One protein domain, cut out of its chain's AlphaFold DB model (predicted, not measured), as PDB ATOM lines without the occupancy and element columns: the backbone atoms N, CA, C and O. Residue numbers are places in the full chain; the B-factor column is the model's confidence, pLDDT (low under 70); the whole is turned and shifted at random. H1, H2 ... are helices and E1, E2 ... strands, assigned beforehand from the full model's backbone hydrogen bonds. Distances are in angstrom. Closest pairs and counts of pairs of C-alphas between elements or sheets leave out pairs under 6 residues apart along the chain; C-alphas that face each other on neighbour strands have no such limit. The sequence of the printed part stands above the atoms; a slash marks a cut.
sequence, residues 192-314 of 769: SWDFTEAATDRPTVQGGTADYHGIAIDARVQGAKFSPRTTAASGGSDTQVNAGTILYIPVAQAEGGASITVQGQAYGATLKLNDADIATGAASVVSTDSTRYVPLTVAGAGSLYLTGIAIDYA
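AT A GLANCE: This is residues 192 to 314 of the 769 residues of the protein "Pectinesterase" of Bifidobacterium saguini DSM 23967 (UniProt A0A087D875). One strongly twisted sheet is folded over on itself into an elongated, sandwich-like shape, with the long strands E7 and E10 running side by side through both halves and folding back together. The first part of E10 and the last part of E7 join E6, E3, E2 and E8 in one half; the other parts join E5, E4, E1 and E9 in the other, and the short helix H1 lies at one end of the long axis. The printed part has 123 residues, with ten named strands and one named helix in the order E1 E2 E3 E4 H1 E5 E6 E7 E8 E9 E10. The branched sheet's neighbour pairs are antiparallel, and the class is mostly strand. The whole is compact, with a radius of gyration of the C-alphas of 13.7 A, and elongated, spanning 44 by 29 by 24 A.

IN THESE COORDINATES: Find C-alpha 292 at (-21.886, 6.486, 38.349), where E10, residues 292 to 313, begins; it ends at C-alpha 313, (-11.710, 0.253, 30.719), only 14.2 A away. E7, residues 258 to 273, spans 12.9 A, and E6, residues 246 to 251, spans 15.2 A. Look next for E2 at residues 209 to 212, E3 at 215 to 218, E4 at 226 to 228 and E5 at 239 to 242. E8 is residues 276 to 278 and E9 is 283 to 286. E1, residues 192 to 194, begins at C-alpha 192, (-19.832, 0.848, 22.316). H1 is residues 231 to 234.

HOW THE PARTS SIT: Start at E10, which bends by 157 degrees at residue 302, beside E7, which bends by 167 degrees at residue 262. Between them N 259 and O 312 are 2.8 A apart, and N 272 and O 297 are 3.0 A apart, both within hydrogen-bond range. On the other side of E10 from E7 lie E6, with N 249 to O 294 at 2.9 A, E5, with N 241 to O 304 at 2.8 A, and E1, with N 193 to O 309 at 2.8 A. On the other side of E6 from E10 lies E3, N 218 to O 246 at 2.9 A, which forms a hairpin with edge strand E2, N 212 to O 215 at 2.9 A. On the other side of E5 from E10 lies edge strand E4, N 227 to O 240 at 2.8 A. On one side of E7 lie E8, its hairpin partner, N 273 to O 276 at 2.9 A, and E9, N 260 to O 284 at 2.8 A. H1 is not on the sheet; it is too short for an O i to N i+4 pair, and its 1 O i to N i+3 pair is not within range.

THE WHOLE: Look for the two C-alphas farthest apart at Ala 232 and Glu 255, 43.9 A. The printed part has no cut, and the link from E1 to E2, 14 residues, is long. Mean pLDDT of the printed part is 89.0; residues 231 to 236, 255 to 256 and 314 are under 70.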
ATOM      1  N   SER A 192     -19.600  -0.107  23.397       87.94
ATOM      2  CA  SER A 192     -19.832   0.848  22.316       87.94
ATOM      3  C   SER A 192     -21.321   0.953  22.026       87.94
ATOM      4  O   SER A 192     -22.001  -0.054  21.842       87.94
ATOM      5  N   TRP A 193     -21.811   2.185  21.953       94.19
ATOM      6  CA  TRP A 193     -23.173   2.526  21.575       94.19
ATOM      7  C   TRP A 193     -23.170   3.103  20.165       94.19
ATOM      8  O   TRP A 193     -22.507   4.108  19.900       94.19
ATOM      9  N   ASP A 194     -23.922   2.470  19.271       88.62
ATOM     10  CA  ASP A 194     -24.118   2.928  17.898       88.62
ATOM     11  C   ASP A 194     -25.260   3.952  17.843       88.62
ATOM     12  O   ASP A 194     -26.357   3.704  18.346       88.62
ATOM     13  N   PHE A 195     -25.010   5.108  17.233       94.44
ATOM     14  CA  PHE A 195     -25.997   6.171  17.040       94.44
ATOM     15  C   PHE A 195     -26.305   6.429  15.557       94.44
ATOM     16  O   PHE A 195     -26.848   7.484  15.222       94.44
ATOM     17  N   THR A 196     -25.999   5.478  14.675       91.00
ATOM     18  CA  THR A 196     -26.292   5.501  13.233       91.00
ATOM     19  C   THR A 196     -27.578   4.740  12.887       91.00
ATOM     20  O   THR A 196     -28.240   4.171  13.754       91.00
ATOM     21  N   GLU A 197     -27.972   4.722  11.609       88.00
ATOM     22  CA  GLU A 197     -29.170   4.001  11.148       88.00
ATOM     23  C   GLU A 197     -29.086   2.470  11.248       88.00
ATOM     24  O   GLU A 197     -30.117   1.813  11.117       88.00
ATOM     25  N   ALA A 198     -27.904   1.909  11.532       84.69
ATOM     26  CA  ALA A 198     -27.755   0.490  11.843       84.69
ATOM     27  C   ALA A 198     -28.416   0.116  13.186       84.69
ATOM     28  O   ALA A 198     -28.914  -1.002  13.327       84.69
ATOM     29  N   ALA A 199     -28.516   1.062  14.126       86.38
ATOM     30  CA  ALA A 199     -29.285   0.910  15.356       86.38
ATOM     31  C   ALA A 199     -30.745   1.363  15.170       86.38
ATOM     32  O   ALA A 199     -31.051   2.554  15.010       86.38
ATOM     33  N   THR A 200     -31.673   0.403  15.192       84.81
ATOM     34  CA  THR A 200     -33.089   0.626  14.843       84.81
ATOM     35  C   THR A 200     -33.982   1.053  16.011       84.81
ATOM     36  O   THR A 200     -35.118   1.455  15.782       84.81
ATOM     37  N   ASP A 201     -33.504   0.961  17.249       91.62
ATOM     38  CA  ASP A 201     -34.269   1.165  18.488       91.62
ATOM     39  C   ASP A 201     -33.942   2.483  19.216       91.62
ATOM     40  O   ASP A 201     -34.377   2.705  20.345       91.62
ATOM     41  N   ARG A 202     -33.217   3.395  18.558       93.62
ATOM     42  CA  ARG A 202     -32.870   4.713  19.108       93.62
ATOM     43  C   ARG A 202     -34.138   5.538  19.418       93.62
ATOM     44  O   ARG A 202     -34.962   5.737  18.518       93.62
ATOM     45  N   PRO A 203     -34.298   6.086  20.638       95.62
ATOM     46  CA  PRO A 203     -35.467   6.891  20.984       95.62
ATOM     47  C   PRO A 203     -35.421   8.271  20.317       95.62
ATOM     48  O   PRO A 203     -34.357   8.797  20.008       95.62
ATOM     49  N   THR A 204     -36.583   8.901  20.137       96.12
ATOM     50  CA  THR A 204     -36.680  10.342  19.839       96.12
ATOM     51  C   THR A 204     -37.185  11.058  21.085       96.12
ATOM     52  O   THR A 204     -38.229  10.682  21.614       96.12
ATOM     53  N   VAL A 205     -36.466  12.079  21.558       96.25
ATOM     54  CA  VAL A 205     -36.748  12.743  22.840       96.25
ATOM     55  C   VAL A 205     -36.692  14.262  22.694       96.25
ATOM     56  O   VAL A 205     -35.707  14.819  22.205       96.25
ATOM     57  N   GLN A 206     -37.750  14.934  23.148       95.44
ATOM     58  CA  GLN A 206     -37.841  16.389  23.251       95.44
ATOM     59  C   GLN A 206     -38.825  16.749  24.373       95.44
ATOM     60  O   GLN A 206     -39.963  16.285  24.360       95.44
ATOM     61  N   GLY A 207     -38.401  17.566  25.341       91.88
ATOM     62  CA  GLY A 207     -39.222  17.946  26.499       91.88
ATOM     63  C   GLY A 207     -39.381  16.844  27.554       91.88
ATOM     64  O   GLY A 207     -40.319  16.895  28.345       91.88
ATOM     65  N   GLY A 208     -38.494  15.848  27.571       92.81
ATOM     66  CA  GLY A 208     -38.592  14.687  28.456       92.81
ATOM     67  C   GLY A 208     -37.266  13.951  28.619       92.81
ATOM     68  O   GLY A 208     -36.219  14.450  28.203       92.81
ATOM     69  N   THR A 209     -37.325  12.764  29.219       95.31
ATOM     70  CA  THR A 209     -36.180  11.864  29.401       95.31
ATOM     71  C   THR A 209     -36.409  10.528  28.689       95.31
ATOM     72  O   THR A 209     -37.547  10.176  28.373       95.31
ATOM     73  N   ALA A 210     -35.337   9.787  28.411       95.69
ATOM     74  CA  ALA A 210     -35.395   8.414  27.900       95.69
ATOM     75  C   ALA A 210     -34.163   7.607  28.336       95.69
ATOM     76  O   ALA A 210     -33.271   8.138  28.994       95.69
ATOM     77  N   ASP A 211     -34.114   6.340  27.934       94.12
ATOM     78  CA  ASP A 211     -32.947   5.467  28.041       94.12
ATOM     79  C   ASP A 211     -32.607   4.899  26.659       94.12
ATOM     80  O   ASP A 211     -33.503   4.650  25.846       94.12
ATOM     81  N   TYR A 212     -31.319   4.709  26.390       95.25
ATOM     82  CA  TYR A 212     -30.827   3.989  25.225       95.25
ATOM     83  C   TYR A 212     -29.670   3.075  25.629       95.25
ATOM     84  O   TYR A 212     -28.540   3.535  25.799       95.25
ATOM     85  N   HIS A 213     -29.963   1.781  25.797       91.94
ATOM     86  CA  HIS A 213     -29.004   0.755  26.237       91.94
ATOM     87  C   HIS A 213     -28.204   1.190  27.474       91.94
ATOM     88  O   HIS A 213     -26.979   1.058  27.518       91.94
ATOM     89  N   GLY A 214     -28.896   1.764  28.462       90.94
ATOM     90  CA  GLY A 214     -28.303   2.245  29.707       90.94
ATOM     91  C   GLY A 214     -27.728   3.661  29.652       90.94
ATOM     92  O   GLY A 214     -27.310   4.162  30.691       90.94
ATOM     93  N   ILE A 215     -27.687   4.330  28.492       95.94
ATOM     94  CA  ILE A 215     -27.443   5.778  28.438       95.94
ATOM     95  C   ILE A 215     -28.747   6.492  28.770       95.94
ATOM     96  O   ILE A 215     -29.692   6.480  27.980       95.94
ATOM     97  N   ALA A 216     -28.770   7.182  29.908       96.38
ATOM     98  CA  ALA A 216     -29.909   7.996  30.295       96.38
ATOM     99  C   ALA A 216     -29.864   9.352  29.563       96.38
ATOM    100  O   ALA A 216     -28.851  10.047  29.547       96.38
ATOM    101  N   ILE A 217     -30.968   9.733  28.929       97.56
ATOM    102  CA  ILE A 217     -31.074  10.908  28.056       97.56
ATOM    103  C   ILE A 217     -31.966  11.941  28.736       97.56
ATOM    104  O   ILE A 217     -33.117  11.637  29.044       97.56
ATOM    105  N   ASP A 218     -31.473  13.166  28.921       96.12
ATOM    106  CA  ASP A 218     -32.260  14.305  29.403       96.12
ATOM    107  C   ASP A 218     -32.371  15.388  28.330       96.12
ATOM    108  O   ASP A 218     -31.388  16.037  27.969       96.12
ATOM    109  N   ALA A 219     -33.588  15.591  27.828       96.25
ATOM    110  CA  ALA A 219     -33.936  16.644  26.883       96.25
ATOM    111  C   ALA A 219     -35.098  17.507  27.408       96.25
ATOM    112  O   ALA A 219     -35.921  17.986  26.624       96.25
ATOM    113  N   ARG A 220     -35.213  17.690  28.733       92.94
ATOM    114  CA  ARG A 220     -36.291  18.480  29.362       92.94
ATOM    115  C   ARG A 220     -36.154  19.985  29.134       92.94
ATOM    116  O   ARG A 220     -37.159  20.693  29.126       92.94
ATOM    117  N   VAL A 221     -34.929  20.480  28.951       90.69
ATOM    118  CA  VAL A 221     -34.665  21.906  28.708       90.69
ATOM    119  C   VAL A 221     -35.282  22.340  27.376       90.69
ATOM    120  O   VAL A 221     -35.211  21.636  26.371       90.69
ATOM    121  N   GLN A 222     -35.882  23.530  27.346       89.75
ATOM    122  CA  GLN A 222     -36.461  24.081  26.125       89.75
ATOM    123  C   GLN A 222     -35.403  24.195  25.013       89.75
ATOM    124  O   GLN A 222     -34.376  24.844  25.187       89.75
ATOM    125  N   GLY A 223     -35.675  23.583  23.857       87.56
ATOM    126  CA  GLY A 223     -34.756  23.548  22.710       87.56
ATOM    127  C   GLY A 223     -33.833  22.323  22.668       87.56
ATOM    128  O   GLY A 223     -33.309  22.012  21.593       87.56
ATOM    129  N   ALA A 224     -33.709  21.587  23.779       94.38
ATOM    130  CA  ALA A 224     -33.030  20.299  23.816       94.38
ATOM    131  C   ALA A 224     -33.771  19.279  22.942       94.38
ATOM    132  O   ALA A 224     -35.002  19.296  22.828       94.38
ATOM    133  N   LYS A 225     -33.010  18.409  22.285       95.06
ATOM    134  CA  LYS A 225     -33.530  17.444  21.318       95.06
ATOM    135  C   LYS A 225     -32.523  16.322  21.131       95.06
ATOM    136  O   LYS A 225     -31.362  16.593  20.836       95.06
ATOM    137  N   PHE A 226     -33.008  15.089  21.193       97.44
ATOM    138  CA  PHE A 226     -32.309  13.883  20.769       97.44
ATOM    139  C   PHE A 226     -33.128  13.220  19.657       97.44
ATOM    140  O   PHE A 226     -34.267  12.812  19.880       97.44
ATOM    141  N   SER A 227     -32.600  13.193  18.433       95.38
ATOM    142  CA  SER A 227     -33.386  12.880  17.234       95.38
ATOM    143  C   SER A 227     -32.589  12.049  16.233       95.38
ATOM    144  O   SER A 227     -31.778  12.604  15.486       95.38
ATOM    145  N   PRO A 228     -32.847  10.735  16.170       94.62
ATOM    146  CA  PRO A 228     -32.308   9.853  15.144       94.62
ATOM    147  C   PRO A 228     -32.597  10.371  13.735       94.62
ATOM    148  O   PRO A 228     -33.685  10.878  13.449       94.62
ATOM    149  N   ARG A 229     -31.612  10.242  12.851       90.75
ATOM    150  CA  ARG A 229     -31.690  10.586  11.431       90.75
ATOM    151  C   ARG A 229     -31.369   9.359  10.582       90.75
ATOM    152  O   ARG A 229     -30.650   8.455  11.016       90.75
ATOM    153  N   THR A 230     -31.931   9.333   9.380       80.81
ATOM    154  CA  THR A 230     -31.638   8.320   8.360       80.81
ATOM    155  C   THR A 230     -31.262   8.996   7.052       80.81
ATOM    156  O   THR A 230     -31.674  10.133   6.758       80.81
ATOM    157  N   THR A 231     -30.489   8.281   6.240       68.88
ATOM    158  CA  THR A 231     -30.006   8.779   4.946       68.88
ATOM    159  C   THR A 231     -31.159   9.132   4.009       68.88
ATOM    160  O   THR A 231     -31.098  10.153   3.325       68.88
ATOM    161  N   ALA A 232     -32.253   8.365   4.061       62.38
ATOM    162  CA  ALA A 232     -33.456   8.580   3.259       62.38
ATOM    163  C   ALA A 232     -34.214   9.883   3.585       62.38
ATOM    164  O   ALA A 232     -34.880  10.429   2.707       62.38
ATOM    165  N   ALA A 233     -34.130  10.385   4.821       57.59
ATOM    166  CA  ALA A 233     -34.931  11.523   5.282       57.59
ATOM    167  C   ALA A 233     -34.140  12.836   5.438       57.59
ATOM    168  O   ALA A 233     -34.749  13.905   5.493       57.59
ATOM    169  N   SER A 234     -32.806  12.784   5.547       56.41
ATOM    170  CA  SER A 234     -32.047  13.927   6.094       56.41
ATOM    171  C   SER A 234     -30.584  14.076   5.651       56.41
ATOM    172  O   SER A 234     -29.896  14.963   6.154       56.41
ATOM    173  N   GLY A 235     -30.098  13.260   4.706       59.31
ATOM    174  CA  GLY A 235     -28.744  13.405   4.148       59.31
ATOM    175  C   GLY A 235     -27.594  12.906   5.040       59.31
ATOM    176  O   GLY A 235     -26.446  13.248   4.767       59.31
ATOM    177  N   GLY A 236     -27.875  12.103   6.076       66.12
ATOM    178  CA  GLY A 236     -26.873  11.491   6.965       66.12
ATOM    179  C   GLY A 236     -27.423  10.303   7.772       66.12
ATOM    180  O   GLY A 236     -28.638  10.178   7.921       66.12
ATOM    181  N   SER A 237     -26.530   9.436   8.267       85.06
ATOM    182  CA  SER A 237     -26.821   8.254   9.105       85.06
ATOM    183  C   SER A 237     -26.264   8.473  10.518       85.06
ATOM    184  O   SER A 237     -25.160   8.042  10.838       85.06
ATOM    185  N   ASP A 238     -26.977   9.239  11.344       93.12
ATOM    186  CA  ASP A 238     -26.507   9.678  12.668       93.12
ATOM    187  C   ASP A 238     -27.686  10.048  13.587       93.12
ATOM    188  O   ASP A 238     -28.855   9.843  13.242       93.12
ATOM    189  N   THR A 239     -27.394  10.568  14.778       95.75
ATOM    190  CA  THR A 239     -28.382  11.110  15.715       95.75
ATOM    191  C   THR A 239     -28.095  12.581  15.977       95.75
ATOM    192  O   THR A 239     -27.032  12.940  16.480       95.75
ATOM    193  N   GLN A 240     -29.053  13.452  15.659       95.69
ATOM    194  CA  GLN A 240     -28.947  14.875  15.959       95.69
ATOM    195  C   GLN A 240     -29.217  15.120  17.446       95.69
ATOM    196  O   GLN A 240     -30.299  14.798  17.946       95.69
ATOM    197  N   VAL A 241     -28.267  15.759  18.118       97.56
ATOM    198  CA  VAL A 241     -28.349  16.178  19.516       97.56
ATOM    199  C   VAL A 241     -28.168  17.694  19.592       97.56
ATOM    200  O   VAL A 241     -27.166  18.237  19.120       97.56
ATOM    201  N   ASN A 242     -29.152  18.391  20.155       96.25
ATOM    202  CA  ASN A 242     -29.140  19.850  20.267       96.25
ATOM    203  C   ASN A 242     -28.663  20.328  21.637       96.25
ATOM    204  O   ASN A 242     -28.731  19.595  22.629       96.25
ATOM    205  N   ALA A 243     -28.251  21.594  21.681       94.06
ATOM    206  CA  ALA A 243     -27.890  22.276  22.911       94.06
ATOM    207  C   ALA A 243     -28.978  22.155  23.993       94.06
ATOM    208  O   ALA A 243     -30.172  22.266  23.711       94.06
ATOM    209  N   GLY A 244     -28.546  21.919  25.232       89.00
ATOM    210  CA  GLY A 244     -29.422  21.665  26.378       89.00
ATOM    211  C   GLY A 244     -29.774  20.189  26.588       89.00
ATOM    212  O   GLY A 244     -30.414  19.873  27.585       89.00
ATOM    213  N   THR A 245     -29.353  19.293  25.687       96.25
ATOM    214  CA  THR A 245     -29.474  17.839  25.883       96.25
ATOM    215  C   THR A 245     -28.266  17.318  26.659       96.25
ATOM    216  O   THR A 245     -27.127  17.664  26.326       96.25
ATOM    217  N   ILE A 246     -28.503  16.464  27.656       96.94
ATOM    218  CA  ILE A 246     -27.454  15.774  28.419       96.94
ATOM    219  C   ILE A 246     -27.600  14.267  28.207       96.94
ATOM    220  O   ILE A 246     -28.690  13.714  28.366       96.94
ATOM    221  N   LEU A 247     -26.500  13.607  27.847       97.88
ATOM    222  CA  LEU A 247     -26.406  12.150  27.776       97.88
ATOM    223  C   LEU A 247     -25.593  11.657  28.969       97.88
ATOM    224  O   LEU A 247     -24.420  11.982  29.107       97.88
ATOM    225  N   TYR A 248     -26.211  10.885  29.845       97.31
ATOM    226  CA  TYR A 248     -25.581  10.327  31.029       97.31
ATOM    227  C   TYR A 248     -25.034   8.943  30.689       97.31
ATOM    228  O   TYR A 248     -25.786   7.979  30.556       97.31
ATOM    229  N   ILE A 249     -23.715   8.857  30.526       96.81
ATOM    230  CA  ILE A 249     -23.021   7.635  30.117       96.81
ATOM    231  C   ILE A 249     -22.774   6.771  31.359       96.81
ATOM    232  O   ILE A 249     -22.195   7.275  32.327       96.81
ATOM    233  N   PRO A 250     -23.214   5.504  31.383       95.12
ATOM    234  CA  PRO A 250     -22.977   4.622  32.516       95.12
ATOM    235  C   PRO A 250     -21.492   4.262  32.635       95.12
ATOM    236  O   PRO A 250     -20.892   3.753  31.689       95.12
ATOM    237  N   VAL A 251     -20.909   4.481  33.814       92.31
ATOM    238  CA  VAL A 251     -19.527   4.108  34.143       92.31
ATOM    239  C   VAL A 251     -19.521   3.259  35.412       92.31
ATOM    240  O   VAL A 251     -20.085   3.643  36.435       92.31
ATOM    241  N   ALA A 252     -18.897   2.091  35.351       90.25
ATOM    242  CA  ALA A 252     -18.692   1.178  36.460       90.25
ATOM    243  C   ALA A 252     -17.427   1.545  37.245       90.25
ATOM    244  O   ALA A 252     -16.472   2.113  36.710       90.25
ATOM    245  N   GLN A 253     -17.406   1.185  38.525       88.81
ATOM    246  CA  GLN A 253     -16.181   1.223  39.308       88.81
ATOM    247  C   GLN A 253     -15.162   0.220  38.746       88.81
ATOM    248  O   GLN A 253     -15.488  -0.953  38.561       88.81
ATOM    249  N   ALA A 254     -13.931   0.668  38.519       78.31
ATOM    250  CA  ALA A 254     -12.851  -0.147  37.969       78.31
ATOM    251  C   ALA A 254     -11.485   0.371  38.431       78.31
ATOM    252  O   ALA A 254     -11.310   1.572  38.644       78.31
ATOM    253  N   GLU A 255     -10.509  -0.522  38.557       68.81
ATOM    254  CA  GLU A 255      -9.114  -0.142  38.790       68.81
ATOM    255  C   GLU A 255      -8.477   0.347  37.471       68.81
ATOM    256  O   GLU A 255      -8.808  -0.151  36.400       68.81
ATOM    257  N   GLY A 256      -7.592   1.348  37.518       64.50
ATOM    258  CA  GLY A 256      -6.867   1.839  36.332       64.50
ATOM    259  C   GLY A 256      -7.582   2.885  35.459       64.50
ATOM    260  O   GLY A 256      -6.952   3.439  34.559       64.50
ATOM    261  N   GLY A 257      -8.844   3.225  35.741       79.69
ATOM    262  CA  GLY A 257      -9.586   4.250  34.992       79.69
ATOM    263  C   GLY A 257     -10.326   3.713  33.763       79.69
ATOM    264  O   GLY A 257     -10.244   2.534  33.416       79.69
ATOM    265  N   ALA A 258     -11.043   4.609  33.087       83.75
ATOM    266  CA  ALA A 258     -11.630   4.361  31.775       83.75
ATOM    267  C   ALA A 258     -11.467   5.594  30.882       83.75
ATOM    268  O   ALA A 258     -11.258   6.710  31.365       83.75
ATOM    269  N   SER A 259     -11.582   5.407  29.574       86.75
ATOM    270  CA  SER A 259     -11.652   6.500  28.612       86.75
ATOM    271  C   SER A 259     -12.960   6.440  27.835       86.75
ATOM    272  O   SER A 259     -13.452   5.362  27.521       86.75
ATOM    273  N   ILE A 260     -13.543   7.602  27.551       92.25
ATOM    274  CA  ILE A 260     -14.760   7.736  26.752       92.25
ATOM    275  C   ILE A 260     -14.417   8.474  25.463       92.25
ATOM    276  O   ILE A 260     -13.853   9.568  25.496       92.25
ATOM    277  N   THR A 261     -14.798   7.903  24.324       89.38
ATOM    278  CA  THR A 261     -14.678   8.535  23.007       89.38
ATOM    279  C   THR A 261     -16.060   8.839  22.450       89.38
ATOM    280  O   THR A 261     -16.902   7.949  22.339       89.38
ATOM    281  N   VAL A 262     -16.288  10.092  22.054       95.38
ATOM    282  CA  VAL A 262     -17.535  10.537  21.414       95.38
ATOM    283  C   VAL A 262     -17.292  10.709  19.918       95.38
ATOM    284  O   VAL A 262     -16.498  11.552  19.510       95.38
ATOM    285  N   GLN A 263     -17.964   9.919  19.088       90.62
ATOM    286  CA  GLN A 263     -17.836   9.924  17.632       90.62
ATOM    287  C   GLN A 263     -18.983  10.695  16.983       90.62
ATOM    288  O   GLN A 263     -20.147  10.541  17.352       90.62
ATOM    289  N   GLY A 264     -18.663  11.519  15.992       91.00
ATOM    290  CA  GLY A 264     -19.648  12.323  15.284       91.00
ATOM    291  C   GLY A 264     -19.053  13.618  14.759       91.00
ATOM    292  O   GLY A 264     -17.837  13.774  14.690       91.00
ATOM    293  N   GLN A 265     -19.924  14.549  14.390       92.44
ATOM    294  CA  GLN A 265     -19.532  15.876  13.920       92.44
ATOM    295  C   GLN A 265     -20.296  16.953  14.688       92.44
ATOM    296  O   GLN A 265     -21.528  16.967  14.695       92.44
ATOM    297  N   ALA A 266     -19.570  17.868  15.330       91.12
ATOM    298  CA  ALA A 266     -20.147  19.021  16.010       91.12
ATOM    299  C   ALA A 266     -20.133  20.244  15.081       91.12
ATOM    300  O   ALA A 266     -19.072  20.743  14.714       91.12
ATOM    301  N   TYR A 267     -21.308  20.761  14.716       91.06
ATOM    302  CA  TYR A 267     -21.431  21.967  13.891       91.06
ATOM    303  C   TYR A 267     -21.928  23.125  14.739       91.06
ATOM    304  O   TYR A 267     -23.133  23.297  14.897       91.06
ATOM    305  N   GLY A 268     -21.000  23.902  15.301       88.19
ATOM    306  CA  GLY A 268     -21.306  25.038  16.180       88.19
ATOM    307  C   GLY A 268     -21.771  24.648  17.590       88.19
ATOM    308  O   GLY A 268     -22.096  25.528  18.389       88.19
ATOM    309  N   ALA A 269     -21.816  23.348  17.891       92.75
ATOM    310  CA  ALA A 269     -21.998  22.832  19.240       92.75
ATOM    311  C   ALA A 269     -20.647  22.732  19.964       92.75
ATOM    312  O   ALA A 269     -19.625  22.441  19.343       92.75
ATOM    313  N   THR A 270     -20.661  22.938  21.276       94.44
ATOM    314  CA  THR A 270     -19.546  22.637  22.179       94.44
ATOM    315  C   THR A 270     -19.915  21.451  23.057       94.44
ATOM    316  O   THR A 270     -21.078  21.288  23.434       94.44
ATOM    317  N   LEU A 271     -18.934  20.600  23.354       96.25
ATOM    318  CA  LEU A 271     -19.141  19.353  24.080       96.25
ATOM    319  C   LEU A 271     -18.376  19.383  25.391       96.25
ATOM    320  O   LEU A 271     -17.190  19.712  25.407       96.25
ATOM    321  N   LYS A 272     -19.058  18.996  26.468       94.12
ATOM    322  CA  LYS A 272     -18.438  18.818  27.776       94.12
ATOM    323  C   LYS A 272     -18.708  17.430  28.315       94.12
ATOM    324  O   LYS A 272     -19.869  17.048  28.422       94.12
ATOM    325  N   LEU A 273     -17.660  16.711  28.690       94.12
ATOM    326  CA  LEU A 273     -17.758  15.444  29.399       94.12
ATOM    327  C   LEU A 273     -17.329  15.667  30.845       94.12
ATOM    328  O   LEU A 273     -16.193  16.059  31.096       94.12
ATOM    329  N   ASN A 274     -18.237  15.441  31.793       90.19
ATOM    330  CA  ASN A 274     -18.002  15.732  33.209       90.19
ATOM    331  C   ASN A 274     -17.469  17.162  33.441       90.19
ATOM    332  O   ASN A 274     -16.465  17.359  34.123       90.19
ATOM    333  N   ASP A 275     -18.104  18.141  32.791       85.94
ATOM    334  CA  ASP A 275     -17.742  19.567  32.781       85.94
ATOM    335  C   ASP A 275     -16.413  19.953  32.100       85.94
ATOM    336  O   ASP A 275     -16.161  21.149  31.918       85.94
ATOM    337  N   ALA A 276     -15.613  18.988  31.640       84.62
ATOM    338  CA  ALA A 276     -14.400  19.231  30.860       84.62
ATOM    339  C   ALA A 276     -14.711  19.344  29.360       84.62
ATOM    340  O   ALA A 276     -15.467  18.535  28.825       84.62
ATOM    341  N   ASP A 277     -14.122  20.327  28.675       91.38
ATOM    342  CA  ASP A 277     -14.281  20.489  27.225       91.38
ATOM    343  C   ASP A 277     -13.629  19.320  26.472       91.38
ATOM    344  O   ASP A 277     -12.482  18.960  26.739       91.38
ATOM    345  N   ILE A 278     -14.352  18.749  25.505       92.12
ATOM    346  CA  ILE A 278     -13.867  17.639  24.674       92.12
ATOM    347  C   ILE A 278     -14.089  17.912  23.183       92.12
ATOM    348  O   ILE A 278     -14.947  18.706  22.792       92.12
ATOM    349  N   ALA A 279     -13.340  17.205  22.337       87.75
ATOM    350  CA  ALA A 279     -13.550  17.159  20.893       87.75
ATOM    351  C   ALA A 279     -14.045  15.769  20.465       87.75
ATOM    352  O   ALA A 279     -13.705  14.758  21.078       87.75
ATOM    353  N   THR A 280     -14.827  15.707  19.388       87.06
ATOM    354  CA  THR A 280     -15.245  14.428  18.801       87.06
ATOM    355  C   THR A 280     -14.045  13.650  18.255       87.06
ATOM    356  O   THR A 280     -13.142  14.239  17.665       87.06
ATOM    357  N   GLY A 281     -14.057  12.326  18.407       73.56
ATOM    358  CA  GLY A 281     -13.017  11.410  17.931       73.56
ATOM    359  C   GLY A 281     -11.789  11.295  18.839       73.56
ATOM    360  O   GLY A 281     -10.967  10.414  18.609       73.56
ATOM    361  N   ALA A 282     -11.673  12.135  19.872       75.44
ATOM    362  CA  ALA A 282     -10.621  12.048  20.881       75.44
ATOM    363  C   ALA A 282     -11.120  11.312  22.136       75.44
ATOM    364  O   ALA A 282     -12.243  11.540  22.594       75.44
ATOM    365  N   ALA A 283     -10.273  10.451  22.702       77.31
ATOM    366  CA  ALA A 283     -10.552   9.778  23.964       77.31
ATOM    367  C   ALA A 283     -10.390  10.756  25.138       77.31
ATOM    368  O   ALA A 283      -9.417  11.506  25.206       77.31
ATOM    369  N   SER A 284     -11.346  10.745  26.064       83.75
ATOM    370  CA  SER A 284     -11.347  11.569  27.273       83.75
ATOM    371  C   SER A 284     -11.344  10.672  28.503       83.75
ATOM    372  O   SER A 284     -12.241   9.845  28.672       83.75
ATOM    373  N   VAL A 285     -10.332  10.814  29.355       81.50
ATOM    374  CA  VAL A 285     -10.188   9.992  30.563       81.50
ATOM    375  C   VAL A 285     -11.259  10.365  31.587       81.50
ATOM    376  O   VAL A 285     -11.503  11.544  31.848       81.50
ATOM    377  N   VAL A 286     -11.880   9.355  32.194       83.75
ATOM    378  CA  VAL A 286     -12.860   9.505  33.270       83.75
ATOM    379  C   VAL A 286     -12.450   8.674  34.481       83.75
ATOM    380  O   VAL A 286     -11.974   7.546  34.355       83.75
ATOM    381  N   SER A 287     -12.637   9.232  35.682       81.50
ATOM    382  CA  SER A 287     -12.374   8.484  36.917       81.50
ATOM    383  C   SER A 287     -13.420   7.381  37.103       81.50
ATOM    384  O   SER A 287     -14.617   7.607  36.899       81.50
ATOM    385  N   THR A 288     -12.955   6.205  37.515       86.50
ATOM    386  CA  THR A 288     -13.752   4.995  37.766       86.50
ATOM    387  C   THR A 288     -13.743   4.625  39.250       86.50
ATOM    388  O   THR A 288     -13.856   3.457  39.612       86.50
ATOM    389  N   ASP A 289     -13.617   5.618  40.139       83.75
ATOM    390  CA  ASP A 289     -13.538   5.399  41.595       83.75
ATOM    391  C   ASP A 289     -14.863   4.892  42.191       83.75
ATOM    392  O   ASP A 289     -14.906   4.369  43.302       83.75
ATOM    393  N   SER A 290     -15.965   5.070  41.459       87.19
ATOM    394  CA  SER A 290     -17.310   4.639  41.841       87.19
ATOM    395  C   SER A 290     -18.168   4.410  40.602       87.19
ATOM    396  O   SER A 290     -17.976   5.068  39.578       87.19
ATOM    397  N   THR A 291     -19.143   3.506  40.712       89.25
ATOM    398  CA  THR A 291     -20.163   3.306  39.680       89.25
ATOM    399  C   THR A 291     -21.100   4.513  39.638       89.25
ATOM    400  O   THR A 291     -21.805   4.785  40.613       89.25
ATOM    401  N   ARG A 292     -21.114   5.248  38.523       92.25
ATOM    402  CA  ARG A 292     -21.886   6.486  38.349       92.25
ATOM    403  C   ARG A 292     -22.201   6.770  36.885       92.25
ATOM    404  O   ARG A 292     -21.584   6.220  35.981       92.25
ATOM    405  N   TYR A 293     -23.126   7.690  36.657       94.44
ATOM    406  CA  TYR A 293     -23.275   8.309  35.348       94.44
ATOM    407  C   TYR A 293     -22.262   9.439  35.161       94.44
ATOM    408  O   TYR A 293     -22.053  10.246  36.067       94.44
ATOM    409  N   VAL A 294     -21.677   9.525  33.970       94.81
ATOM    410  CA  VAL A 294     -20.844  10.649  33.540       94.81
ATOM    411  C   VAL A 294     -21.625  11.486  32.520       94.81
ATOM    412  O   VAL A 294     -22.009  10.952  31.479       94.81
ATOM    413  N   PRO A 295     -21.893  12.778  32.789       96.44
ATOM    414  CA  PRO A 295     -22.691  13.604  31.893       96.44
ATOM    415  C   PRO A 295     -21.875  14.073  30.684       96.44
ATOM    416  O   PRO A 295     -20.814  14.679  30.832       96.44
ATOM    417  N   LEU A 296     -22.412  13.843  29.490       97.62
ATOM    418  CA  LEU A 296     -22.021  14.481  28.240       97.62
ATOM    419  C   LEU A 296     -23.038  15.578  27.915       97.62
ATOM    420  O   LEU A 296     -24.164  15.304  27.494       97.62
ATOM    421  N   THR A 297     -22.633  16.827  28.104       96.00
ATOM    422  CA  THR A 297     -23.453  18.012  27.858       96.00
ATOM    423  C   THR A 297     -23.187  18.554  26.461       96.00
ATOM    424  O   THR A 297     -22.044  18.867  26.112       96.00
ATOM    425  N   VAL A 298     -24.255  18.727  25.678       95.62
ATOM    426  CA  VAL A 298     -24.213  19.446  24.400       95.62
ATOM    427  C   VAL A 298     -24.648  20.890  24.634       95.62
ATOM    428  O   VAL A 298     -25.738  21.151  25.146       95.62
ATOM    429  N   ALA A 299     -23.800  21.842  24.257       91.69
ATOM    430  CA  ALA A 299     -24.031  23.276  24.413       91.69
ATOM    431  C   ALA A 299     -23.708  24.041  23.115       91.69
ATOM    432  O   ALA A 299     -23.361  23.451  22.093       91.69
ATOM    433  N   GLY A 300     -23.840  25.369  23.145       89.50
ATOM    434  CA  GLY A 300     -23.574  26.239  21.995       89.50
ATOM    435  C   GLY A 300     -24.796  26.477  21.101       89.50
ATOM    436  O   GLY A 300     -25.918  26.124  21.446       89.50
ATOM    437  N   ALA A 301     -24.580  27.134  19.960       83.19
ATOM    438  CA  ALA A 301     -25.655  27.525  19.037       83.19
ATOM    439  C   ALA A 301     -25.968  26.454  17.971       83.19
ATOM    440  O   ALA A 301     -26.848  26.653  17.135       83.19
ATOM    441  N   GLY A 302     -25.216  25.353  17.969       88.81
ATOM    442  CA  GLY A 302     -25.250  24.323  16.941       88.81
ATOM    443  C   GLY A 302     -25.782  22.963  17.392       88.81
ATOM    444  O   GLY A 302     -26.363  22.821  18.468       88.81
ATOM    445  N   SER A 303     -25.549  21.949  16.556       94.25
ATOM    446  CA  SER A 303     -25.922  20.553  16.826       94.25
ATOM    447  C   SER A 303     -24.701  19.635  16.786       94.25
ATOM    448  O   SER A 303     -23.775  19.837  15.994       94.25
ATOM    449  N   LEU A 304     -24.739  18.590  17.605       96.94
ATOM    450  CA  LEU A 304     -23.905  17.405  17.465       96.94
ATOM    451  C   LEU A 304     -24.647  16.384  16.595       96.94
ATOM    452  O   LEU A 304     -25.791  16.045  16.885       96.94
ATOM    453  N   TYR A 305     -24.000  15.875  15.553       95.75
ATOM    454  CA  TYR A 305     -24.456  14.700  14.810       95.75
ATOM    455  C   TYR A 305     -23.654  13.495  15.284       95.75
ATOM    456  O   TYR A 305     -22.546  13.241  14.813       95.75
ATOM    457  N   LEU A 306     -24.197  12.833  16.302       96.94
ATOM    458  CA  LEU A 306     -23.586  11.739  17.046       96.94
ATOM    459  C   LEU A 306     -23.692  10.438  16.243       96.94
ATOM    460  O   LEU A 306     -24.788  10.055  15.837       96.94
ATOM    461  N   THR A 307     -22.570   9.753  16.043       94.12
ATOM    462  CA  THR A 307     -22.515   8.440  15.382       94.12
ATOM    463  C   THR A 307     -22.124   7.320  16.337       94.12
ATOM    464  O   THR A 307     -22.507   6.179  16.104       94.12
ATOM    465  N   GLY A 308     -21.423   7.621  17.430       92.62
ATOM    466  CA  GLY A 308     -21.008   6.607  18.394       92.62
ATOM    467  C   GLY A 308     -20.576   7.188  19.735       92.62
ATOM    468  O   GLY A 308     -20.091   8.315  19.804       92.62
ATOM    469  N   ILE A 309     -20.712   6.405  20.798       96.25
ATOM    470  CA  ILE A 309     -20.003   6.615  22.068       96.25
ATOM    471  C   ILE A 309     -19.326   5.293  22.407       96.25
ATOM    472  O   ILE A 309     -19.957   4.249  22.282       96.25
ATOM    473  N   ALA A 310     -18.067   5.321  22.828       89.62
ATOM    474  CA  ALA A 310     -17.355   4.140  23.303       89.62
ATOM    475  C   ALA A 310     -16.733   4.420  24.668       89.62
ATOM    476  O   ALA A 310     -16.184   5.504  24.863       89.62
ATOM    477  N   ILE A 311     -16.815   3.458  25.584       90.25
ATOM    478  CA  ILE A 311     -16.054   3.423  26.832       90.25
ATOM    479  C   ILE A 311     -15.067   2.255  26.790       90.25
ATOM    480  O   ILE A 311     -15.445   1.156  26.389       90.25
ATOM    481  N   ASP A 312     -13.829   2.524  27.189       78.44
ATOM    482  CA  ASP A 312     -12.700   1.586  27.224       78.44
ATOM    483  C   ASP A 312     -12.127   1.569  28.654       78.44
ATOM    484  O   ASP A 312     -11.701   2.622  29.152       78.44
ATOM    485  N   TYR A 313     -12.194   0.425  29.344       76.81
ATOM    486  CA  TYR A 313     -11.710   0.253  30.719       76.81
ATOM    487  C   TYR A 313     -10.284  -0.289  30.745       76.81
ATOM    488  O   TYR A 313      -9.993  -1.357  30.215       76.81
ATOM    489  N   ALA A 314      -9.416   0.345  31.536       65.75
ATOM    490  CA  ALA A 314      -8.042  -0.126  31.706       65.75
ATOM    491  C   ALA A 314      -7.955  -1.544  32.316       65.75
ATOM    492  O   ALA A 314      -7.028  -2.294  32.012       65.75
TER     493      ALA A 314